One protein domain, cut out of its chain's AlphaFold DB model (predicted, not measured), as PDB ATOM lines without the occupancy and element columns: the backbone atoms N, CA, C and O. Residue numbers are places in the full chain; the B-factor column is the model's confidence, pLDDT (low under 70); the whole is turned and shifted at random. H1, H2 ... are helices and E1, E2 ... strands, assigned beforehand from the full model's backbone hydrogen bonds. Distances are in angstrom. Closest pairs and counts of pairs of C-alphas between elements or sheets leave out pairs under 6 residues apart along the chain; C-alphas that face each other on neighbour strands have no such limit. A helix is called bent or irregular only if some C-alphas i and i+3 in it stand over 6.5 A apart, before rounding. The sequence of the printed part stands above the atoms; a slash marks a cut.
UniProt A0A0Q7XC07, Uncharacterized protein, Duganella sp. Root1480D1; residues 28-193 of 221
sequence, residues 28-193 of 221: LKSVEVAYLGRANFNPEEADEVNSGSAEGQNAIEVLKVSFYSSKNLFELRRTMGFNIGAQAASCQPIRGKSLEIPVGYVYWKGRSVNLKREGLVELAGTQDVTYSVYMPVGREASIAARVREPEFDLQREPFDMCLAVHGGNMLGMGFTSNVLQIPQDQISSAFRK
ATOM      1  N   LEU A  28     -14.568  39.710 -22.606       97.81
ATOM      2  CA  LEU A  28     -14.090  39.775 -21.226       97.81
ATOM      3  C   LEU A  28     -13.371  41.106 -20.995       97.81
ATOM      4  O   LEU A  28     -12.536  41.508 -21.804       97.81
ATOM      5  N   LYS A  29     -13.698  41.784 -19.893       97.19
ATOM      6  CA  LYS A  29     -13.018  43.007 -19.454       97.19
ATOM      7  C   LYS A  29     -12.078  42.723 -18.294       97.19
ATOM      8  O   LYS A  29     -10.908  43.084 -18.351       97.19
ATOM      9  N   SER A  30     -12.605  42.129 -17.228       97.38
ATOM     10  CA  SER A  30     -11.843  41.851 -16.016       97.38
ATOM     11  C   SER A  30     -12.471  40.733 -15.195       97.38
ATOM     12  O   SER A  30     -13.672  40.461 -15.280       97.38
ATOM     13  N   VAL A  31     -11.624  40.108 -14.384       96.88
ATOM     14  CA  VAL A  31     -11.984  39.111 -13.380       96.88
ATOM     15  C   VAL A  31     -11.380  39.577 -12.065       96.88
ATOM     16  O   VAL A  31     -10.169  39.771 -11.966       96.88
ATOM     17  N   GLU A  32     -12.222  39.811 -11.068       95.31
ATOM     18  CA  GLU A  32     -11.821  40.391  -9.790       95.31
ATOM     19  C   GLU A  32     -12.532  39.688  -8.638       95.31
ATOM     20  O   GLU A  32     -13.617  39.133  -8.797       95.31
ATOM     21  N   VAL A  33     -11.931  39.731  -7.454       91.81
ATOM     22  CA  VAL A  33     -12.633  39.369  -6.224       91.81
ATOM     23  C   VAL A  33     -13.363  40.599  -5.709       91.81
ATOM     24  O   VAL A  33     -12.755  41.657  -5.544       91.81
ATOM     25  N   ALA A  34     -14.651  40.449  -5.425       90.75
ATOM     26  CA  ALA A  34     -15.470  41.461  -4.776       90.75
ATOM     27  C   ALA A  34     -16.083  40.906  -3.483       90.75
ATOM     28  O   ALA A  34     -16.046  39.703  -3.218       90.75
ATOM     29  N   TYR A  35     -16.648  41.801  -2.678       87.44
ATOM     30  CA  TYR A  35     -17.319  41.464  -1.428       87.44
ATOM     31  C   TYR A  35     -18.721  42.055  -1.443       87.44
ATOM     32  O   TYR A  35     -18.880  43.253  -1.669       87.44
ATOM     33  N   LEU A  36     -19.727  41.220  -1.201       85.50
ATOM     34  CA  LEU A  36     -21.127  41.640  -1.116       85.50
ATOM     35  C   LEU A  36     -21.620  41.478   0.321       85.50
ATOM     36  O   LEU A  36     -21.329  40.470   0.961       85.50
ATOM     37  N   GLY A  37     -22.376  42.438   0.853       82.81
ATOM     38  CA  GLY A  37     -22.954  42.303   2.195       82.81
ATOM     39  C   GLY A  37     -23.997  41.176   2.259       82.81
ATOM     40  O   GLY A  37     -24.960  41.190   1.498       82.81
ATOM     41  N   ARG A  38     -23.870  40.213   3.188       74.62
ATOM     42  CA  ARG A  38     -24.799  39.062   3.321       74.62
ATOM     43  C   ARG A  38     -26.232  39.476   3.645       74.62
ATOM     44  O   ARG A  38     -27.165  38.833   3.177       74.62
ATOM     45  N   ALA A  39     -26.407  40.535   4.437       63.03
ATOM     46  CA  ALA A  39     -27.728  41.077   4.767       63.03
ATOM     47  C   ALA A  39     -28.413  41.751   3.562       63.03
ATOM     48  O   ALA A  39     -29.634  41.876   3.548       63.03
ATOM     49  N   ASN A  40     -27.631  42.117   2.542       53.94
ATOM     50  CA  ASN A  40     -28.063  42.878   1.374       53.94
ATOM     51  C   ASN A  40     -27.879  42.078   0.079       53.94
ATOM     52  O   ASN A  40     -27.666  42.676  -0.971       53.94
ATOM     53  N   PHE A  41     -27.949  40.739   0.111       64.50
ATOM     54  CA  PHE A  41     -28.016  39.973  -1.138       64.50
ATOM     55  C   PHE A  41     -29.401  40.165  -1.775       64.50
ATOM     56  O   PHE A  41     -30.266  39.289  -1.753       64.50
ATOM     57  N   ASN A  42     -29.623  41.371  -2.284       67.81
ATOM     58  CA  ASN A  42     -30.787  41.753  -3.041       67.81
ATOM     59  C   ASN A  42     -30.500  41.410  -4.512       67.81
ATOM     60  O   ASN A  42     -29.520  41.897  -5.077       67.81
ATOM     61  N   PRO A  43     -31.333  40.595  -5.179       66.94
ATOM     62  CA  PRO A  43     -31.187  40.343  -6.615       66.94
ATOM     63  C   PRO A  43     -31.193  41.625  -7.470       66.94
ATOM     64  O   PRO A  43     -30.723  41.618  -8.609       66.94
ATOM     65  N   GLU A  44     -31.721  42.725  -6.935       74.25
ATOM     66  CA  GLU A  44     -31.837  44.010  -7.617       74.25
ATOM     67  C   GLU A  44     -30.583  44.893  -7.516       74.25
ATOM     68  O   GLU A  44     -30.278  45.623  -8.463       74.25
ATOM     69  N   GLU A  45     -29.843  44.822  -6.410       75.69
ATOM     70  CA  GLU A  45     -28.708  45.703  -6.115       75.69
ATOM     71  C   GLU A  45     -27.544  44.880  -5.546       75.69
ATOM     72  O   GLU A  45     -27.687  44.150  -4.570       75.69
ATOM     73  N   ALA A  46     -26.385  44.985  -6.191       74.00
ATOM     74  CA  ALA A  46     -25.128  44.443  -5.706       74.00
ATOM     75  C   ALA A  46     -24.379  45.557  -4.968       74.00
ATOM     76  O   ALA A  46     -23.606  46.311  -5.567       74.00
ATOM     77  N   ASP A  47     -24.629  45.655  -3.663       76.31
ATOM     78  CA  ASP A  47     -23.912  46.560  -2.769       76.31
ATOM     79  C   ASP A  47     -22.492  46.028  -2.537       76.31
ATOM     80  O   ASP A  47     -22.227  45.264  -1.602       76.31
ATOM     81  N   GLU A  48     -21.570  46.397  -3.426       73.06
ATOM     82  CA  GLU A  48     -20.148  46.119  -3.239       73.06
ATOM     83  C   GLU A  48     -19.640  46.845  -1.990       73.06
ATOM     84  O   GLU A  48     -19.668  48.074  -1.893       73.06
ATOM     85  N   VAL A  49     -19.147  46.070  -1.026       73.69
ATOM     86  CA  VAL A  49     -18.519  46.599   0.181       73.69
ATOM     87  C   VAL A  49     -17.029  46.770  -0.091       73.69
ATOM     88  O   VAL A  49     -16.362  45.864  -0.597       73.69
ATOM     89  N   ASN A  50     -16.482  47.930   0.276       73.31
ATOM     90  CA  ASN A  50     -15.043  48.164   0.203       73.31
ATOM     91  C   ASN A  50     -14.293  47.082   0.990       73.31
ATOM     92  O   ASN A  50     -14.622  46.802   2.143       73.31
ATOM     93  N   SER A  51     -13.236  46.513   0.405       60.16
ATOM     94  CA  SER A  51     -12.505  45.386   1.001       60.16
ATOM     95  C   SER A  51     -11.961  45.676   2.407       60.16
ATOM     96  O   SER A  51     -11.858  44.761   3.216       60.16
ATOM     97  N   GLY A  52     -11.658  46.942   2.725       59.88
ATOM     98  CA  GLY A  52     -11.215  47.364   4.061       59.88
ATOM     99  C   GLY A  52     -12.317  47.383   5.131       59.88
ATOM    100  O   GLY A  52     -12.005  47.366   6.315       59.88
ATOM    101  N   SER A  53     -13.593  47.394   4.734       58.59
ATOM    102  CA  SER A  53     -14.762  47.368   5.631       58.59
ATOM    103  C   SER A  53     -15.426  45.989   5.714       58.59
ATOM    104  O   SER A  53     -16.319  45.787   6.533       58.59
ATOM    105  N   ALA A  54     -14.989  45.032   4.888       59.09
ATOM    106  CA  ALA A  54     -15.514  43.667   4.872       59.09
ATOM    107  C   ALA A  54     -15.176  42.884   6.159       59.09
ATOM    108  O   ALA A  54     -15.917  41.979   6.548       59.09
ATOM    109  N   GLU A  55     -14.088  43.257   6.843       57.69
ATOM    110  CA  GLU A  55     -13.618  42.665   8.103       57.69
ATOM    111  C   GLU A  55     -14.540  43.111   9.264       57.69
ATOM    112  O   GLU A  55     -14.224  44.012  10.033       57.69
ATOM    113  N   GLY A  56     -15.740  42.521   9.337       59.72
ATOM    114  CA  GLY A  56     -16.735  42.766  10.393       59.72
ATOM    115  C   GLY A  56     -18.198  42.811   9.933       59.72
ATOM    116  O   GLY A  56     -19.093  42.748  10.770       59.72
ATOM    117  N   GLN A  57     -18.469  42.884   8.624       60.53
ATOM    118  CA  GLN A  57     -19.815  43.176   8.094       60.53
ATOM    119  C   GLN A  57     -20.579  41.973   7.509       60.53
ATOM    120  O   GLN A  57     -21.508  42.164   6.730       60.53
ATOM    121  N   ASN A  58     -20.244  40.729   7.879       73.94
ATOM    122  CA  ASN A  58     -20.840  39.530   7.260       73.94
ATOM    123  C   ASN A  58     -20.795  39.616   5.720       73.94
ATOM    124  O   ASN A  58     -21.820  39.477   5.063       73.94
ATOM    125  N   ALA A  59     -19.642  39.930   5.131       81.75
ATOM    126  CA  ALA A  59     -19.520  39.996   3.679       81.75
ATOM    127  C   ALA A  59     -19.262  38.604   3.078       81.75
ATOM    128  O   ALA A  59     -18.550  37.794   3.669       81.75
ATOM    129  N   ILE A  60     -19.828  38.349   1.902       81.88
ATOM    130  CA  ILE A  60     -19.608  37.154   1.085       81.88
ATOM    131  C   ILE A  60     -18.561  37.503   0.031       81.88
ATOM    132  O   ILE A  60     -18.715  38.483  -0.703       81.88
ATOM    133  N   GLU A  61     -17.499  36.705  -0.044       85.50
ATOM    134  CA  GLU A  61     -16.520  36.792  -1.127       85.50
ATOM    135  C   GLU A  61     -17.148  36.242  -2.415       85.50
ATOM    136  O   GLU A  61     -17.731  35.155  -2.429       85.50
ATOM    137  N   VAL A  62     -17.038  36.993  -3.509       89.44
ATOM    138  CA  VAL A  62     -17.573  36.608  -4.818       89.44
ATOM    139  C   VAL A  62     -16.546  36.861  -5.918       89.44
ATOM    140  O   VAL A  62     -15.741  37.791  -5.841       89.44
ATOM    141  N   LEU A  63     -16.600  36.058  -6.977       93.25
ATOM    142  CA  LEU A  63     -15.899  36.326  -8.226       93.25
ATOM    143  C   LEU A  63     -16.757  37.270  -9.070       93.25
ATOM    144  O   LEU A  63     -17.835  36.898  -9.541       93.25
ATOM    145  N   LYS A  64     -16.280  38.497  -9.259       95.25
ATOM    146  CA  LYS A  64     -16.866  39.485 -10.158       95.25
ATOM    147  C   LYS A  64     -16.245  39.321 -11.538       95.25
ATOM    148  O   LYS A  64     -15.036  39.462 -11.704       95.25
ATOM    149  N   VAL A  65     -17.081  39.068 -12.536       97.19
ATOM    150  CA  VAL A  65     -16.659  39.042 -13.939       97.19
ATOM    151  C   VAL A  65     -17.317  40.193 -14.662       97.19
ATOM    152  O   VAL A  65     -18.543  40.253 -14.756       97.19
ATOM    153  N   SER A  66     -16.495  41.103 -15.176       97.69
ATOM    154  CA  SER A  66     -16.947  42.220 -15.991       97.69
ATOM    155  C   SER A  66     -16.714  41.933 -17.469       97.69
ATOM    156  O   SER A  66     -15.660  41.427 -17.860       97.69
ATOM    157  N   PHE A  67     -17.681  42.293 -18.308       97.81
ATOM    158  CA  PHE A  67     -17.625  42.076 -19.753       97.81
ATOM    159  C   PHE A  67     -18.268  43.234 -20.520       97.81
ATOM    160  O   PHE A  67     -19.106  43.959 -19.984       97.81
ATOM    161  N   TYR A  68     -17.860  43.412 -21.771       96.69
ATOM    162  CA  TYR A  68     -18.420  44.384 -22.703       96.69
ATOM    163  C   TYR A  68     -19.499  43.756 -23.576       96.69
ATOM    164  O   TYR A  68     -19.417  42.575 -23.905       96.69
ATOM    165  N   SER A  69     -20.460  44.578 -23.989       95.31
ATOM    166  CA  SER A  69     -21.427  44.278 -25.045       95.31
ATOM    167  C   SER A  69     -21.731  45.564 -25.814       95.31
ATOM    168  O   SER A  69     -22.009  46.599 -25.200       95.31
ATOM    169  N   SER A  70     -21.702  45.512 -27.145       92.19
ATOM    170  CA  SER A  70     -22.171  46.606 -28.008       92.19
ATOM    171  C   SER A  70     -23.692  46.733 -27.978       92.19
ATOM    172  O   SER A  70     -24.236  47.803 -28.248       92.19
ATOM    173  N   LYS A  71     -24.399  45.654 -27.615       92.06
ATOM    174  CA  LYS A  71     -25.837  45.686 -27.353       92.06
ATOM    175  C   LYS A  71     -26.107  46.212 -25.952       92.06
ATOM    176  O   LYS A  71     -25.565  45.704 -24.967       92.06
ATOM    177  N   ASN A  72     -27.026  47.166 -25.865       91.56
ATOM    178  CA  ASN A  72     -27.528  47.658 -24.598       91.56
ATOM    179  C   ASN A  72     -28.576  46.687 -24.023       91.56
ATOM    180  O   ASN A  72     -29.726  46.642 -24.461       91.56
ATOM    181  N   LEU A  73     -28.185  45.925 -23.003       92.62
ATOM    182  CA  LEU A  73     -29.058  44.954 -22.341       92.62
ATOM    183  C   LEU A  73     -30.269  45.615 -21.652       92.62
ATOM    184  O   LEU A  73     -31.344  45.021 -21.608       92.62
ATOM    185  N   PHE A  74     -30.159  46.864 -21.188       89.75
ATOM    186  CA  PHE A  74     -31.321  47.586 -20.652       89.75
ATOM    187  C   PHE A  74     -32.343  47.904 -21.731       89.75
ATOM    188  O   PHE A  74     -33.549  47.839 -21.494       89.75
ATOM    189  N   GLU A  75     -31.871  48.242 -22.928       88.94
ATOM    190  CA  GLU A  75     -32.758  48.498 -24.049       88.94
ATOM    191  C   GLU A  75     -33.513  47.228 -24.437       88.94
ATOM    192  O   GLU A  75     -34.725  47.295 -24.628       88.94
ATOM    193  N   LEU A  76     -32.850  46.069 -24.438       90.88
ATOM    194  CA  LEU A  76     -33.507  44.775 -24.636       90.88
ATOM    195  C   LEU A  76     -34.579  44.504 -23.564       90.88
ATOM    196  O   LEU A  76     -35.710  44.143 -23.896       90.88
ATOM    197  N   ARG A  77     -34.285  44.751 -22.279       91.38
ATOM    198  CA  ARG A  77     -35.273  44.639 -21.188       91.38
ATOM    199  C   ARG A  77     -36.466  45.579 -21.379       91.38
ATOM    200  O   ARG A  77     -37.601  45.180 -21.102       91.38
ATOM    201  N   ARG A  78     -36.215  46.824 -21.797       89.00
ATOM    202  CA  ARG A  78     -37.217  47.896 -21.925       89.00
ATOM    203  C   ARG A  78     -38.112  47.714 -23.147       89.00
ATOM    204  O   ARG A  78     -39.322  47.855 -23.034       89.00
ATOM    205  N   THR A  79     -37.513  47.431 -24.299       89.75
ATOM    206  CA  THR A  79     -38.207  47.358 -25.594       89.75
ATOM    207  C   THR A  79     -38.842  45.991 -25.816       89.75
ATOM    208  O   THR A  79     -39.996  45.916 -26.224       89.75
ATOM    209  N   MET A  80     -38.127  44.914 -25.479       92.19
ATOM    210  CA  MET A  80     -38.581  43.539 -25.709       92.19
ATOM    211  C   MET A  80     -39.181  42.894 -24.458       92.19
ATOM    212  O   MET A  80     -39.743  41.804 -24.533       92.19
ATOM    213  N   GLY A  81     -39.059  43.522 -23.286       92.44
ATOM    214  CA  GLY A  81     -39.557  42.946 -22.037       92.44
ATOM    215  C   GLY A  81     -38.741  41.749 -21.535       92.44
ATOM    216  O   GLY A  81     -39.252  40.988 -20.716       92.44
ATOM    217  N   PHE A  82     -37.514  41.548 -22.030       94.19
ATOM    218  CA  PHE A  82     -36.686  40.395 -21.667       94.19
ATOM    219  C   PHE A  82     -36.206  40.463 -20.222       94.19
ATOM    220  O   PHE A  82     -35.536  41.417 -19.854       94.19
ATOM    221  N   ASN A  83     -36.466  39.426 -19.431       94.12
ATOM    222  CA  ASN A  83     -35.750  39.187 -18.182       94.12
ATOM    223  C   ASN A  83     -34.383  38.603 -18.530       94.12
ATOM    224  O   ASN A  83     -34.320  37.543 -19.146       94.12
ATOM    225  N   ILE A  84     -33.317  39.309 -18.174       95.31
ATOM    226  CA  ILE A  84     -31.944  38.998 -18.566       95.31
ATOM    227  C   ILE A  84     -31.208  38.368 -17.388       95.31
ATOM    228  O   ILE A  84     -31.209  38.908 -16.280       95.31
ATOM    229  N   GLY A  85     -30.560  37.238 -17.637       95.50
ATOM    230  CA  GLY A  85     -29.749  36.510 -16.669       95.50
ATOM    231  C   GLY A  85     -28.424  36.074 -17.275       95.50
ATOM    232  O   GLY A  85     -28.134  36.319 -18.449       95.50
ATOM    233  N   ALA A  86     -27.616  35.397 -16.470       96.44
ATOM    234  CA  ALA A  86     -26.398  34.757 -16.936       96.44
ATOM    235  C   ALA A  86     -26.342  33.305 -16.462       96.44
ATOM    236  O   ALA A  86     -26.911  32.956 -15.434       96.44
ATOM    237  N   GLN A  87     -25.666  32.468 -17.235       95.44
ATOM    238  CA  GLN A  87     -25.340  31.097 -16.877       95.44
ATOM    239  C   GLN A  87     -23.828  30.948 -16.989       95.44
ATOM    240  O   GLN A  87     -23.240  31.408 -17.969       95.44
ATOM    241  N   ALA A  88     -23.208  30.311 -16.001       94.69
ATOM    242  CA  ALA A  88     -21.813  29.915 -16.081       94.69
ATOM    243  C   ALA A  88     -21.673  28.418 -15.833       94.69
ATOM    244  O   ALA A  88     -22.403  27.832 -15.032       94.69
ATOM    245  N   ALA A  89     -20.717  27.807 -16.517       94.44
ATOM    246  CA  ALA A  89     -20.334  26.424 -16.299       94.44
ATOM    247  C   ALA A  89     -18.834  26.229 -16.543       94.44
ATOM    248  O   ALA A  89     -18.160  27.118 -17.067       94.44
ATOM    249  N   SER A  90     -18.299  25.062 -16.191       94.38
ATOM    250  CA  SER A  90     -16.973  24.656 -16.649       94.38
ATOM    251  C   SER A  90     -16.964  24.515 -18.176       94.38
ATOM    252  O   SER A  90     -17.842  23.879 -18.757       94.38
ATOM    253  N   CYS A  91     -15.971  25.104 -18.849       95.69
ATOM    254  CA  CYS A  91     -15.851  24.990 -20.306       95.69
ATOM    255  C   CYS A  91     -15.567  23.553 -20.758       95.69
ATOM    256  O   CYS A  91     -15.923  23.163 -21.867       95.69
ATOM    257  N   GLN A  92     -14.921  22.766 -19.896       94.94
ATOM    258  CA  GLN A  92     -14.688  21.343 -20.097       94.94
ATOM    259  C   GLN A  92     -15.335  20.539 -18.964       94.94
ATOM    260  O   GLN A  92     -15.466  21.052 -17.847       94.94
ATOM    261  N   PRO A  93     -15.740  19.281 -19.206       91.19
ATOM    262  CA  PRO A  93     -16.237  18.417 -18.146       91.19
ATOM    263  C   PRO A  93     -15.170  18.167 -17.072       91.19
ATOM    264  O   PRO A  93     -14.059  17.739 -17.377       91.19
ATOM    265  N   ILE A  94     -15.529  18.351 -15.805       86.00
ATOM    266  CA  ILE A  94     -14.680  18.049 -14.650       86.00
ATOM    267  C   ILE A  94     -15.166  16.730 -14.068       86.00
ATOM    268  O   ILE A  94     -16.337  16.588 -13.716       86.00
ATOM    269  N   ARG A  95     -14.281  15.728 -14.016       88.94
ATOM    270  CA  ARG A  95     -14.639  14.356 -13.600       88.94
ATOM    271  C   ARG A  95     -15.843  13.803 -14.389       88.94
ATOM    272  O   ARG A  95     -16.715  13.135 -13.840       88.94
ATOM    273  N   GLY A  96     -15.901  14.120 -15.685       88.56
ATOM    274  CA  GLY A  96     -16.937  13.639 -16.603       88.56
ATOM    275  C   GLY A  96     -18.286  14.363 -16.522       88.56
ATOM    276  O   GLY A  96     -19.227  13.926 -17.179       88.56
ATOM    277  N   LYS A  97     -18.409  15.457 -15.755       85.00
ATOM    278  CA  LYS A  97     -19.645  16.252 -15.666       85.00
ATOM    279  C   LYS A  97     -19.383  17.725 -15.972       85.00
ATOM    280  O   LYS A  97     -18.346  18.259 -15.591       85.00
ATOM    281  N   SER A  98     -20.330  18.377 -16.646       87.00
ATOM    282  CA  SER A  98     -20.347  19.842 -16.728       87.00
ATOM    283  C   SER A  98     -20.700  20.393 -15.351       87.00
ATOM    284  O   SER A  98     -21.702  19.974 -14.765       87.00
ATOM    285  N   LEU A  99     -19.861  21.274 -14.818       87.56
ATOM    286  CA  LEU A  99     -20.101  21.891 -13.524       87.56
ATOM    287  C   LEU A  99     -20.796  23.231 -13.730       87.56
ATOM    288  O   LEU A  99     -20.159  24.184 -14.166       87.56
ATOM    289  N   GLU A 100     -22.082  23.306 -13.405       89.25
ATOM    290  CA  GLU A 100     -22.813  24.571 -13.398       89.25
ATOM    291  C   GLU A 100     -22.403  25.415 -12.190       89.25
ATOM    292  O   GLU A 100     -22.383  24.944 -11.050       89.25
ATOM    293  N   ILE A 101     -22.080  26.679 -12.448       86.56
ATOM    294  CA  ILE A 101     -21.771  27.668 -11.423       86.56
ATOM    295  C   ILE A 101     -23.009  28.548 -11.257       86.56
ATOM    296  O   ILE A 101     -23.486  29.112 -12.246       86.56
ATOM    297  N   PRO A 102     -23.553  28.687 -10.035       82.25
ATOM    298  CA  PRO A 102     -24.719  29.524  -9.808       82.25
ATOM    299  C   PRO A 102     -24.386  30.976 -10.164       82.25
ATOM    300  O   PRO A 102     -23.556  31.620  -9.522       82.25
ATOM    301  N   VAL A 103     -25.067  31.494 -11.184       83.00
ATOM    302  CA  VAL A 103     -25.038  32.906 -11.564       83.00
ATOM    303  C   VAL A 103     -26.474  33.398 -11.575       83.00
ATOM    304  O   VAL A 103     -27.368  32.716 -12.066       83.00
ATOM    305  N   GLY A 104     -26.706  34.559 -10.971       80.00
ATOM    306  CA  GLY A 104     -28.027  35.170 -10.949       80.00
ATOM    307  C   GLY A 104     -28.169  36.184 -12.074       80.00
ATOM    308  O   GLY A 104     -28.458  35.868 -13.228       80.00
ATOM    309  N   TYR A 105     -27.968  37.440 -11.703       90.62
ATOM    310  CA  TYR A 105     -28.316  38.587 -12.524       90.62
ATOM    311  C   TYR A 105     -27.103  39.183 -13.222       90.62
ATOM    312  O   TYR A 105     -25.959  39.038 -12.786       90.62
ATOM    313  N   VAL A 106     -27.387  39.898 -14.306       94.62
ATOM    314  CA  VAL A 106     -26.435  40.807 -14.935       94.62
ATOM    315  C   VAL A 106     -26.624  42.189 -14.316       94.62
ATOM    316  O   VAL A 106     -27.749  42.671 -14.176       94.62
ATOM    317  N   TYR A 107     -25.521  42.829 -13.956       93.62
ATOM    318  CA  TYR A 107     -25.492  44.129 -13.303       93.62
ATOM    319  C   TYR A 107     -24.776  45.161 -14.171       93.62
ATOM    320  O   TYR A 107     -23.861  44.846 -14.931       93.62
ATOM    321  N   TRP A 108     -25.150  46.421 -14.011       91.38
ATOM    322  CA  TRP A 108     -24.447  47.581 -14.540       91.38
ATOM    323  C   TRP A 108     -24.305  48.604 -13.421       91.38
ATOM    324  O   TRP A 108     -25.299  48.998 -12.813       91.38
ATOM    325  N   LYS A 109     -23.064  49.006 -13.120       88.19
ATOM    326  CA  LYS A 109     -22.751  49.910 -11.996       88.19
ATOM    327  C   LYS A 109     -23.415  49.463 -10.674       88.19
ATOM    328  O   LYS A 109     -24.017  50.272  -9.978       88.19
ATOM    329  N   GLY A 110     -23.361  48.161 -10.377       86.88
ATOM    330  CA  GLY A 110     -23.950  47.571  -9.166       86.88
ATOM    331  C   GLY A 110     -25.473  47.390  -9.193       86.88
ATOM    332  O   GLY A 110     -26.032  46.860  -8.243       86.88
ATOM    333  N   ARG A 111     -26.176  47.769 -10.268       87.88
ATOM    334  CA  ARG A 111     -27.641  47.636 -10.371       87.88
ATOM    335  C   ARG A 111     -28.051  46.575 -11.375       87.88
ATOM    336  O   ARG A 111     -27.487  46.514 -12.465       87.88
ATOM    337  N   SER A 112     -29.046  45.767 -11.029       90.88
ATOM    338  CA  SER A 112     -29.564  44.714 -11.903       90.88
ATOM    339  C   SER A 112     -30.177  45.295 -13.177       90.88
ATOM    340  O   SER A 112     -30.948  46.259 -13.133       90.88
ATOM    341  N   VAL A 113     -29.885  44.673 -14.324       91.31
ATOM    342  CA  VAL A 113     -30.447  45.082 -15.623       91.31
ATOM    343  C   VAL A 113     -31.961  44.868 -15.725       91.31
ATOM    344  O   VAL A 113     -32.604  45.416 -16.615       91.31
ATOM    345  N   ASN A 114     -32.542  44.086 -14.809       90.31
ATOM    346  CA  ASN A 114     -33.970  43.764 -14.798       90.31
ATOM    347  C   ASN A 114     -34.835  44.779 -14.044       90.31
ATOM    348  O   ASN A 114     -36.066  44.664 -14.087       90.31
ATOM    349  N   LEU A 115     -34.221  45.753 -13.366       85.69
ATOM    350  CA  LEU A 115     -34.930  46.779 -12.612       85.69
ATOM    351  C   LEU A 115     -35.821  47.635 -13.520       85.69
ATOM    352  O   LEU A 115     -35.395  48.130 -14.559       85.69
ATOM    353  N   LYS A 116     -37.068  47.855 -13.087       75.31
ATOM    354  CA  LYS A 116     -38.059  48.680 -13.802       75.31
ATOM    355  C   LYS A 116     -37.886  50.192 -13.587       75.31
ATOM    356  O   LYS A 116     -38.646  50.957 -14.172       75.31
ATOM    357  N   ARG A 117     -36.968  50.631 -12.715       66.69
ATOM    358  CA  ARG A 117     -36.912  52.028 -12.248       66.69
ATOM    359  C   ARG A 117     -36.573  53.017 -13.370       66.69
ATOM    360  O   ARG A 117     -35.648  52.815 -14.155       66.69
ATOM    361  N   GLU A 118     -37.309  54.122 -13.362       57.59
ATOM    362  CA  GLU A 118     -37.062  55.324 -14.153       57.59
ATOM    363  C   GLU A 118     -35.714  55.938 -13.731       57.59
ATOM    364  O   GLU A 118     -35.445  56.119 -12.546       57.59
ATOM    365  N   GLY A 119     -34.819  56.173 -14.695       55.50
ATOM    366  CA  GLY A 119     -33.443  56.636 -14.444       55.50
ATOM    367  C   GLY A 119     -32.389  56.020 -15.369       55.50
ATOM    368  O   GLY A 119     -31.274  56.512 -15.458       55.50
ATOM    369  N   LEU A 120     -32.751  54.981 -16.126       58.94
ATOM    370  CA  LEU A 120     -31.876  54.323 -17.110       58.94
ATOM    371  C   LEU A 120     -31.869  55.002 -18.494       58.94
ATOM    372  O   LEU A 120     -31.361  54.444 -19.466       58.94
ATOM    373  N   VAL A 121     -32.436  56.209 -18.586       57.28
ATOM    374  CA  VAL A 121     -32.551  57.000 -19.824       57.28
ATOM    375  C   VAL A 121     -31.174  57.438 -20.352       57.28
ATOM    376  O   VAL A 121     -31.017  57.632 -21.553       57.28
ATOM    377  N   GLU A 122     -30.147  57.491 -19.498       62.22
ATOM    378  CA  GLU A 122     -28.783  57.925 -19.856       62.22
ATOM    379  C   GLU A 122     -27.992  56.949 -20.749       62.22
ATOM    380  O   GLU A 122     -26.859  57.235 -21.125       62.22
ATOM    381  N   LEU A 123     -28.546  55.782 -21.082       62.00
ATOM    382  CA  LEU A 123     -27.840  54.748 -21.848       62.00
ATOM    383  C   LEU A 123     -28.153  54.745 -23.350       62.00
ATOM    384  O   LEU A 123     -27.638  53.898 -24.085       62.00
ATOM    385  N   ALA A 124     -29.010  55.652 -23.820       57.16
ATOM    386  CA  ALA A 124     -29.280  55.787 -25.244       57.16
ATOM    387  C   ALA A 124     -28.026  56.322 -25.960       57.16
ATOM    388  O   ALA A 124     -27.635  57.470 -25.769       57.16
ATOM    389  N   GLY A 125     -27.396  55.482 -26.786       64.56
ATOM    390  CA  GLY A 125     -26.256  55.864 -27.629       64.56
ATOM    391  C   GLY A 125     -24.868  55.507 -27.087       64.56
ATOM    392  O   GLY A 125     -23.885  55.717 -27.794       64.56
ATOM    393  N   THR A 126     -24.755  54.931 -25.888       68.50
ATOM    394  CA  THR A 126     -23.457  54.486 -25.359       68.50
ATOM    395  C   THR A 126     -23.045  53.168 -26.013       68.50
ATOM    396  O   THR A 126     -23.679  52.137 -25.796       68.50
ATOM    397  N   GLN A 127     -21.980  53.196 -26.815       70.25
ATOM    398  CA  GLN A 127     -21.353  51.986 -27.351       70.25
ATOM    399  C   GLN A 127     -20.496  51.311 -26.262       70.25
ATOM    400  O   GLN A 127     -19.960  51.989 -25.388       70.25
ATOM    401  N   ASP A 128     -20.380  49.981 -26.312       81.88
ATOM    402  CA  ASP A 128     -19.552  49.162 -25.412       81.88
ATOM    403  C   ASP A 128     -19.838  49.345 -23.909       81.88
ATOM    404  O   ASP A 128     -18.983  49.722 -23.099       81.88
ATOM    405  N   VAL A 129     -21.060  49.002 -23.499       91.50
ATOM    406  CA  VAL A 129     -21.453  49.037 -22.087       91.50
ATOM    407  C   VAL A 129     -20.767  47.895 -21.327       91.50
ATOM    408  O   VAL A 129     -20.796  46.739 -21.747       91.50
ATOM    409  N   THR A 130     -20.136  48.215 -20.191       95.00
ATOM    410  CA  THR A 130     -19.565  47.209 -19.284       95.00
ATOM    411  C   THR A 130     -20.621  46.702 -18.313       95.00
ATOM    412  O   THR A 130     -21.100  47.461 -17.472       95.00
ATOM    413  N   TYR A 131     -20.897  45.408 -18.358       95.81
ATOM    414  CA  TYR A 131     -21.741  44.707 -17.400       95.81
ATOM    415  C   TYR A 131     -20.896  43.897 -16.422       95.81
ATOM    416  O   TYR A 131     -19.681  43.764 -16.584       95.81
ATOM    417  N   SER A 132     -21.511  43.394 -15.359       96.94
ATOM    418  CA  SER A 132     -20.870  42.512 -14.388       96.94
ATOM    419  C   SER A 132     -21.815  41.416 -13.923       96.94
ATOM    420  O   SER A 132     -23.019  41.632 -13.818       96.94
ATOM    421  N   VAL A 133     -21.258  40.250 -13.632       95.81
ATOM    422  CA  VAL A 133     -21.928  39.162 -12.915       95.81
ATOM    423  C   VAL A 133     -21.118  38.836 -11.669       95.81
ATOM    424  O   VAL A 133     -19.892  38.973 -11.673       95.81
ATOM    425  N   TYR A 134     -21.801  38.404 -10.615       92.62
ATOM    426  CA  TYR A 134     -21.180  37.999  -9.359       92.62
ATOM    427  C   TYR A 134     -21.470  36.526  -9.127       92.62
ATOM    428  O   TYR A 134     -22.624  36.100  -9.179       92.62
ATOM    429  N   MET A 135     -20.415  35.761  -8.887       90.38
ATOM    430  CA  MET A 135     -20.491  34.324  -8.671       90.38
ATOM    431  C   MET A 135     -19.979  34.026  -7.269       90.38
ATOM    432  O   MET A 135     -18.850  34.409  -6.954       90.38
ATOM    433  N   PRO A 136     -20.774  33.387  -6.401       84.50
ATOM    434  CA  PRO A 136     -20.288  32.999  -5.089       84.50
ATOM    435  C   PRO A 136     -19.131  32.010  -5.242       84.50
ATOM    436  O   PRO A 136     -19.161  31.129  -6.103       84.50
ATOM    437  N   VAL A 137     -18.099  32.175  -4.416       79.56
ATOM    438  CA  VAL A 137     -16.898  31.330  -4.440       79.56
ATOM    439  C   VAL A 137     -16.810  30.498  -3.163       79.56
ATOM    440  O   VAL A 137     -17.213  30.937  -2.087       79.56
ATOM    441  N   GLY A 138     -16.291  29.275  -3.275       74.00
ATOM    442  CA  GLY A 138     -16.113  28.369  -2.137       74.00
ATOM    443  C   GLY A 138     -17.418  27.773  -1.585       74.00
ATOM    444  O   GLY A 138     -18.448  27.730  -2.254       74.00
ATOM    445  N   ARG A 139     -17.376  27.296  -0.331       64.00
ATOM    446  CA  ARG A 139     -18.474  26.543   0.325       64.00
ATOM    447  C   ARG A 139     -19.817  27.277   0.376       64.00
ATOM    448  O   ARG A 139     -20.859  26.630   0.442       64.00
ATOM    449  N   GLU A 140     -19.811  28.605   0.380       61.59
ATOM    450  CA  GLU A 140     -21.053  29.384   0.418       61.59
ATOM    451  C   GLU A 140     -21.839  29.272  -0.898       61.59
ATOM    452  O   GLU A 140     -23.072  29.286  -0.871       61.59
ATOM    453  N   ALA A 141     -21.151  29.032  -2.023       58.47
ATOM    454  CA  ALA A 141     -21.776  28.731  -3.310       58.47
ATOM    455  C   ALA A 141     -22.608  27.438  -3.251       58.47
ATOM    456  O   ALA A 141     -23.732  27.392  -3.756       58.47
ATOM    457  N   SER A 142     -22.097  26.413  -2.560       53.25
ATOM    458  CA  SER A 142     -22.766  25.120  -2.371       53.25
ATOM    459  C   SER A 142     -24.061  25.251  -1.555       53.25
ATOM    460  O   SER A 142     -25.055  24.586  -1.845       53.25
ATOM    461  N   ILE A 143     -24.081  26.143  -0.556       56.34
ATOM    462  CA  ILE A 143     -25.263  26.382   0.288       56.34
ATOM    463  C   ILE A 143     -26.348  27.122  -0.504       56.34
ATOM    464  O   ILE A 143     -27.512  26.717  -0.473       56.34
ATOM    465  N   ALA A 144     -25.976  28.177  -1.234       52.62
ATOM    466  CA  ALA A 144     -26.920  28.973  -2.019       52.62
ATOM    467  C   ALA A 144     -27.572  28.160  -3.149       52.62
ATOM    468  O   ALA A 144     -28.766  28.306  -3.409       52.62
ATOM    469  N   ALA A 145     -26.817  27.261  -3.783       50.22
ATOM    470  CA  ALA A 145     -27.303  26.477  -4.911       50.22
ATOM    471  C   ALA A 145     -28.163  25.261  -4.502       50.22
ATOM    472  O   ALA A 145     -28.732  24.601  -5.368       50.22
ATOM    473  N   ARG A 146     -28.273  24.936  -3.198       54.19
ATOM    474  CA  ARG A 146     -28.897  23.693  -2.676       54.19
ATOM    475  C   ARG A 146     -28.374  22.409  -3.339       54.19
ATOM    476  O   ARG A 146     -28.990  21.349  -3.203       54.19
ATOM    477  N   VAL A 147     -27.249  22.479  -4.043       50.09
ATOM    478  CA  VAL A 147     -26.639  21.324  -4.686       50.09
ATOM    479  C   VAL A 147     -25.777  20.652  -3.628       50.09
ATOM    480  O   VAL A 147     -24.896  21.276  -3.040       50.09
ATOM    481  N   ARG A 148     -26.063  19.378  -3.336       53.06
ATOM    482  CA  ARG A 148     -25.303  18.593  -2.347       53.06
ATOM    483  C   ARG A 148     -23.831  18.400  -2.736       53.06
ATOM    484  O   ARG A 148     -23.049  18.013  -1.880       53.06
ATOM    485  N   GLU A 149     -23.459  18.714  -3.975       50.84
ATOM    486  CA  GLU A 149     -22.098  18.676  -4.504       50.84
ATOM    487  C   GLU A 149     -21.908  19.753  -5.592       50.84
ATOM    488  O   GLU A 149     -22.863  20.064  -6.295       50.84
ATOM    489  N   PRO A 150     -20.697  20.308  -5.777       51.78
ATOM    490  CA  PRO A 150     -19.446  19.692  -5.372       51.78
ATOM    491  C   PRO A 150     -18.731  20.446  -4.258       51.78
ATOM    492  O   PRO A 150     -18.951  21.630  -4.003       51.78
ATOM    493  N   GLU A 151     -17.785  19.727  -3.667       61.12
ATOM    494  CA  GLU A 151     -16.627  20.192  -2.897       61.12
ATOM    495  C   GLU A 151     -15.725  21.166  -3.688       61.12
ATOM    496  O   GLU A 151     -14.518  21.230  -3.463       61.12
ATOM    497  N   PHE A 152     -16.270  21.871  -4.679       68.38
ATOM    498  CA  PHE A 152     -15.493  22.632  -5.626       68.38
ATOM    499  C   PHE A 152     -15.245  24.037  -5.100       68.38
ATOM    500  O   PHE A 152     -16.158  24.848  -4.952       68.38
ATOM    501  N   ASP A 153     -13.979  24.313  -4.825       82.06
ATOM    502  CA  ASP A 153     -13.510  25.603  -4.360       82.06
ATOM    503  C   ASP A 153     -12.669  26.243  -5.467       82.06
ATOM    504  O   ASP A 153     -11.494  25.908  -5.630       82.06
ATOM    505  N   LEU A 154     -13.272  27.180  -6.213       85.50
ATOM    506  CA  LEU A 154     -12.600  27.955  -7.269       85.50
ATOM    507  C   LEU A 154     -11.339  28.679  -6.768       85.50
ATOM    508  O   LEU A 154     -10.483  29.038  -7.576       85.50
ATOM    509  N   GLN A 155     -11.202  28.886  -5.452       86.50
ATOM    510  CA  GLN A 155      -9.992  29.456  -4.862       86.50
ATOM    511  C   GLN A 155      -8.818  28.468  -4.869       86.50
ATOM    512  O   GLN A 155      -7.661  28.883  -4.956       86.50
ATOM    513  N   ARG A 156      -9.100  27.166  -4.751       86.69
ATOM    514  CA  ARG A 156      -8.093  26.098  -4.649       86.69
ATOM    515  C   ARG A 156      -7.797  25.465  -5.995       86.69
ATOM    516  O   ARG A 156      -6.636  25.254  -6.330       86.69
ATOM    517  N   GLU A 157      -8.845  25.169  -6.745       90.25
ATOM    518  CA  GLU A 157      -8.775  24.530  -8.050       90.25
ATOM    519  C   GLU A 157      -9.514  25.451  -9.030       90.25
ATOM    520  O   GLU A 157     -10.719  25.355  -9.178       90.25
ATOM    521  N   PRO A 158      -8.871  26.454  -9.640       92.81
ATOM    522  CA  PRO A 158      -9.532  27.241 -10.679       92.81
ATOM    523  C   PRO A 158      -9.637  26.402 -11.964       92.81
ATOM    524  O   PRO A 158      -8.829  25.500 -12.169       92.81
ATOM    525  N   PHE A 159     -10.559  26.724 -12.870       94.38
ATOM    526  CA  PHE A 159     -10.645  26.138 -14.218       94.38
ATOM    527  C   PHE A 159     -11.188  27.155 -15.225       94.38
ATOM    528  O   PHE A 159     -11.696  28.202 -14.827       94.38
ATOM    529  N   ASP A 160     -11.119  26.836 -16.519       97.12
ATOM    530  CA  ASP A 160     -11.726  27.658 -17.567       97.12
ATOM    531  C   ASP A 160     -13.252  27.654 -17.458       97.12
ATOM    532  O   ASP A 160     -13.904  26.610 -17.563       97.12
ATOM    533  N   MET A 161     -13.831  28.835 -17.269       96.06
ATOM    534  CA  MET A 161     -15.270  29.019 -17.117       96.06
ATOM    535  C   MET A 161     -15.893  29.585 -18.384       96.06
ATOM    536  O   MET A 161     -15.341  30.473 -19.020       96.06
ATOM    537  N   CYS A 162     -17.074  29.097 -18.733       97.75
ATOM    538  CA  CYS A 162     -17.832  29.526 -19.896       97.75
ATOM    539  C   CYS A 162     -19.087  30.245 -19.414       97.75
ATOM    540  O   CYS A 162     -19.906  29.653 -18.715       97.75
ATOM    541  N   LEU A 163     -19.216  31.523 -19.765       97.69
ATOM    542  CA  LEU A 163     -20.311  32.405 -19.376       97.69
ATOM    543  C   LEU A 163     -21.174  32.735 -20.596       97.69
ATOM    544  O   LEU A 163     -20.653  33.156 -21.625       97.69
ATOM    545  N   ALA A 164     -22.491  32.618 -20.472       97.44
ATOM    546  CA  ALA A 164     -23.440  33.103 -21.468       97.44
ATOM    547  C   ALA A 164     -24.502  33.988 -20.807       97.44
ATOM    548  O   ALA A 164     -24.994  33.695 -19.717       97.44
ATOM    549  N   VAL A 165     -24.877  35.072 -21.480       97.44
ATOM    550  CA  VAL A 165     -26.015  35.916 -21.117       97.44
ATOM    551  C   VAL A 165     -27.226  35.432 -21.894       97.44
ATOM    552  O   VAL A 165     -27.158  35.184 -23.096       97.44
ATOM    553  N   HIS A 166     -28.353  35.313 -21.215       96.38
ATOM    554  CA  HIS A 166     -29.606  34.892 -21.819       96.38
ATOM    555  C   HIS A 166     -30.710  35.859 -21.425       96.38
ATOM    556  O   HIS A 166     -30.612  36.570 -20.422       96.38
ATOM    557  N   GLY A 167     -31.774  35.890 -22.213       95.62
ATOM    558  CA  GLY A 167     -32.966  36.620 -21.832       95.62
ATOM    559  C   GLY A 167     -34.213  36.070 -22.487       95.62
ATOM    560  O   GLY A 167     -34.144  35.459 -23.550       95.62
ATOM    561  N   GLY A 168     -35.356  36.287 -21.844       95.06
ATOM    562  CA  GLY A 168     -36.646  35.852 -22.367       95.06
ATOM    563  C   GLY A 168     -37.813  36.632 -21.782       95.06
ATOM    564  O   GLY A 168     -37.687  37.275 -20.740       95.06
ATOM    565  N   ASN A 169     -38.955  36.614 -22.461       95.19
ATOM    566  CA  ASN A 169     -40.179  37.272 -22.002       95.19
ATOM    567  C   ASN A 169     -41.375  36.307 -21.976       95.19
ATOM    568  O   ASN A 169     -41.289  35.154 -22.391       95.19
ATOM    569  N   MET A 170     -42.522  36.799 -21.499       94.56
ATOM    570  CA  MET A 170     -43.760  36.010 -21.402       94.56
ATOM    571  C   MET A 170     -44.363  35.629 -22.762       94.56
ATOM    572  O   MET A 170     -45.259  34.796 -22.811       94.56
ATOM    573  N   LEU A 171     -43.887  36.226 -23.858       94.38
ATOM    574  CA  LEU A 171     -44.326  35.899 -25.217       94.38
ATOM    575  C   LEU A 171     -43.526  34.730 -25.819       94.38
ATOM    576  O   LEU A 171     -43.730  34.392 -26.981       94.38
ATOM    577  N   GLY A 172     -42.597  34.134 -25.062       91.88
ATOM    578  CA  GLY A 172     -41.751  33.032 -25.523       91.88
ATOM    579  C   GLY A 172     -40.596  33.467 -26.427       91.88
ATOM    580  O   GLY A 172     -39.856  32.620 -26.920       91.88
ATOM    581  N   MET A 173     -40.408  34.773 -26.637       92.94
ATOM    582  CA  MET A 173     -39.219  35.283 -27.312       92.94
ATOM    583  C   MET A 173     -38.039  35.227 -26.348       92.94
ATOM    584  O   MET A 173     -38.177  35.580 -25.173       92.94
ATOM    585  N   GLY A 174     -36.872  34.847 -26.856       94.25
ATOM    586  CA  GLY A 174     -35.652  34.835 -26.070       94.25
ATOM    587  C   GLY A 174     -34.393  34.871 -26.918       94.25
ATOM    588  O   GLY A 174     -34.444  34.822 -28.146       94.25
ATOM    589  N   PHE A 175     -33.264  34.988 -26.235       94.75
ATOM    590  CA  PHE A 175     -31.943  34.978 -26.836       94.75
ATOM    591  C   PHE A 175     -30.931  34.307 -25.906       94.75
ATOM    592  O   PHE A 175     -31.100  34.275 -24.683       94.75
ATOM    593  N   THR A 176     -29.834  33.855 -26.500       95.81
ATOM    594  CA  THR A 176     -28.611  33.457 -25.806       95.81
ATOM    595  C   THR A 176     -27.448  34.121 -26.525       95.81
ATOM    596  O   THR A 176     -27.436  34.173 -27.752       95.81
ATOM    597  N   SER A 177     -26.518  34.689 -25.767       96.69
ATOM    598  CA  SER A 177     -25.329  35.348 -26.295       96.69
ATOM    599  C   SER A 177     -24.326  34.355 -26.883       96.69
ATOM    600  O   SER A 177     -24.468  33.140 -26.737       96.69
ATOM    601  N   ASN A 178     -23.229  34.870 -27.444       96.56
ATOM    602  CA  ASN A 178     -22.015  34.065 -27.571       96.56
ATOM    603  C   ASN A 178     -21.514  33.615 -26.185       96.56
ATOM    604  O   ASN A 178     -21.791  34.253 -25.165       96.56
ATOM    605  N   VAL A 179     -20.746  32.527 -26.162       97.62
ATOM    606  CA  VAL A 179     -20.095  32.044 -24.942       97.62
ATOM    607  C   VAL A 179     -18.806  32.827 -24.726       97.62
ATOM    608  O   VAL A 179     -17.935  32.870 -25.595       97.62
ATOM    609  N   LEU A 180     -18.691  33.439 -23.555       97.62
ATOM    610  CA  LEU A 180     -17.492  34.105 -23.093       97.62
ATOM    611  C   LEU A 180     -16.654  33.139 -22.256       97.62
ATOM    612  O   LEU A 180     -17.071  32.735 -21.172       97.62
ATOM    613  N   GLN A 181     -15.460  32.805 -22.735       98.19
ATOM    614  CA  GLN A 181     -14.500  32.027 -21.963       98.19
ATOM    615  C   GLN A 181     -13.735  32.936 -20.994       98.19
ATOM    616  O   GLN A 181     -13.198  33.976 -21.378       98.19
ATOM    617  N   ILE A 182     -13.689  32.523 -19.734       98.00
ATOM    618  CA  ILE A 182     -12.961  33.145 -18.637       98.00
ATOM    619  C   ILE A 182     -11.795  32.210 -18.308       98.00
ATOM    620  O   ILE A 182     -12.024  31.132 -17.749       98.00
ATOM    621  N   PRO A 183     -10.562  32.590 -18.668       98.06
ATOM    622  CA  PRO A 183      -9.403  31.735 -18.476       98.06
ATOM    623  C   PRO A 183      -9.113  31.419 -17.002       98.06
ATOM    624  O   PRO A 183      -9.206  32.293 -16.130       98.06
ATOM    625  N   GLN A 184      -8.706  30.179 -16.733       96.62
ATOM    626  CA  GLN A 184      -8.315  29.697 -15.403       96.62
ATOM    627  C   GLN A 184      -7.258  30.590 -14.732       96.62
ATOM    628  O   GLN A 184      -7.313  30.838 -13.523       96.62
ATOM    629  N   ASP A 185      -6.276  31.070 -15.493       97.19
ATOM    630  CA  ASP A 185      -5.172  31.888 -14.993       97.19
ATOM    631  C   ASP A 185      -5.656  33.256 -14.489       97.19
ATOM    632  O   ASP A 185      -5.197  33.704 -13.433       97.19
ATOM    633  N   GLN A 186      -6.638  33.873 -15.154       97.31
ATOM    634  CA  GLN A 186      -7.263  35.118 -14.695       97.31
ATOM    635  C   GLN A 186      -8.043  34.918 -13.393       97.31
ATOM    636  O   GLN A 186      -7.926  35.735 -12.478       97.31
ATOM    637  N   ILE A 187      -8.770  33.804 -13.271       95.56
ATOM    638  CA  ILE A 187      -9.483  33.437 -12.037       95.56
ATOM    639  C   ILE A 187      -8.483  33.241 -10.894       95.56
ATOM    640  O   ILE A 187      -8.619  33.836  -9.825       95.56
ATOM    641  N   SER A 188      -7.420  32.470 -11.137       94.62
ATOM    642  CA  SER A 188      -6.368  32.236 -10.145       94.62
ATOM    643  C   SER A 188      -5.679  33.538  -9.713       94.62
ATOM    644  O   SER A 188      -5.395  33.742  -8.530       94.62
ATOM    645  N   SER A 189      -5.451  34.451 -10.660       94.50
ATOM    646  CA  SER A 189      -4.804  35.739 -10.419       94.50
ATOM    647  C   SER A 189      -5.686  36.670  -9.593       94.50
ATOM    648  O   SER A 189      -5.174  37.357  -8.707       94.50
ATOM    649  N   ALA A 190      -7.003  36.646  -9.817       93.56
ATOM    650  CA  ALA A 190      -7.961  37.417  -9.033       93.56
ATOM    651  C   ALA A 190      -7.888  37.060  -7.538       93.56
ATOM    652  O   ALA A 190      -7.817  37.960  -6.703       93.56
ATOM    653  N   PHE A 191      -7.802  35.768  -7.194       89.62
ATOM    654  CA  PHE A 191      -7.689  35.323  -5.796       89.62
ATOM    655  C   PHE A 191      -6.313  35.555  -5.163       89.62
ATOM    656  O   PHE A 191      -6.207  35.675  -3.939       89.62
ATOM    657  N   ARG A 192      -5.247  35.614  -5.970       87.94
ATOM    658  CA  ARG A 192      -3.875  35.869  -5.491       87.94
ATOM    659  C   ARG A 192      -3.596  37.343  -5.219       87.94
ATOM    660  O   ARG A 192      -2.671  37.653  -4.466       87.94
ATOM    661  N   LYS A 193      -4.349  38.257  -5.835       80.62
ATOM    662  CA  LYS A 193      -4.149  39.698  -5.662       80.62
ATOM    663  C   LYS A 193      -4.393  40.064  -4.193       80.62
ATOM    664  O   LYS A 193      -5.512  39.974  -3.693       80.62
TER     665      LYS A 193
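AT A GLANCE: This is residues 28 to 193 of the 221 residues of an uncharacterized protein of Duganella sp. Root1480D1 (UniProt A0A0Q7XC07). What does the model look like as a whole? Two strongly twisted sheets, E1 E2 E4 and E3 E5 E6 E7, are partly face to face with E3 passing over E4, and H4 packs on E1. H1 and H2 lie toward one end of the longest span and H3 and H4 toward the other, while the long unnamed stretch of residues 91 to 119 loops away from E3 and comes back to pair briefly with it. What are the parts and the size? The printed part has 166 residues, with four named helices and seven named strands in the order E1 E2 H1 E3 H2 E4 H3 E5 E6 E7 H4; the class is mixed, helices and strands, with under half of the residues in named elements. The sheet E1 E2 E4 runs in that order and is antiparallel, the other sheet is branched, with antiparallel pairs, and the whole is compact, with a radius of gyration of the C-alphas of 16.0 A and spans of 42 by 40 by 28 A.

IN THESE COORDINATES: Which elements come first? E1, residues 28 to 37, is 25.2 A long and bends by 60 degrees at residue 33; E2, residues 59 to 69, is 29.1 A long and bends by 51 degrees at residue 62. H1 is residues 73 to 79, and E3, residues 83 to 90, is 23.8 A long. H2, residues 120 to 123, is neither bent nor irregular, but only just: C-alphas 120 and 123 are 6.2 A apart. Which follow? E4, residues 129 to 136, is 23.4 A long, H3 is residues 139 to 144, and E5, residues 161 to 168, is 23.0 A long. E6 is residues 174 to 176, E7 is residues 180 to 182, and H4, residues 184 to 192, is 12.5 A long. Where are the anchors? E1 begins at C-alpha 28, (-14.090, 39.775, -21.226), and H4 ends at C-alpha 192, (-3.875, 35.869, -5.491).

HOW THE PARTS SIT: How is the first sheet paired? The hairpin E1 and E2 has N 32 and O 64 within hydrogen-bond range at 2.9 A. E2, the inner strand, also has E4 as an antiparallel neighbour, with N 65 and O 133 at 2.9 A. What is on it? H4 is over E1 at a height over the sheet of 8.3 A, slantwise to the strands at 40 degrees on the local plane; its closest C-alphas to E1 are those of Ala 190 and Glu 32, 4.9 A. H3 only grazes this sheet with its residues 140 to 144. How is the second sheet built? E3 lies on one side of E5, with N 87 and O 164 at 2.8 A; E6 and E7 lie on the other side, with N 175 and O 167 at 2.9 A and N 163 and O 180 at 2.8 A. E5 and E6 form a hairpin, and H1 only grazes this sheet with its residues 73 to 77. The closest C-alphas of E1 and E7 are those of Leu 28 and Leu 180, 6.9 A, and those of E3 and E4 are Ala 86 and Val 133, 7.5 A. What of the helices? H1 and H2 are close but not clearly touching, with the C-alphas of Phe 74 and Leu 120 closest at 7.6 A. In H1, H3 and H4 every O i to N i+4 pair is within hydrogen-bond range; H2 is too short for one, and its 1 O i to N i+3 pair is not within range.

THE WHOLE: How far does it reach? The two C-alphas farthest apart are those of Arg 95 and Glu 118, 46.7 A. Is the printed part whole, and which links are long? It has no cut, and the long links are E1 to E2, E3 to H2 and H3 to E5. Where is confidence low? The pLDDT is under 70 at residues 39 to 43, 51 to 57, 117 to 126 and 139 to 152, and the mean of the printed part is 83.6.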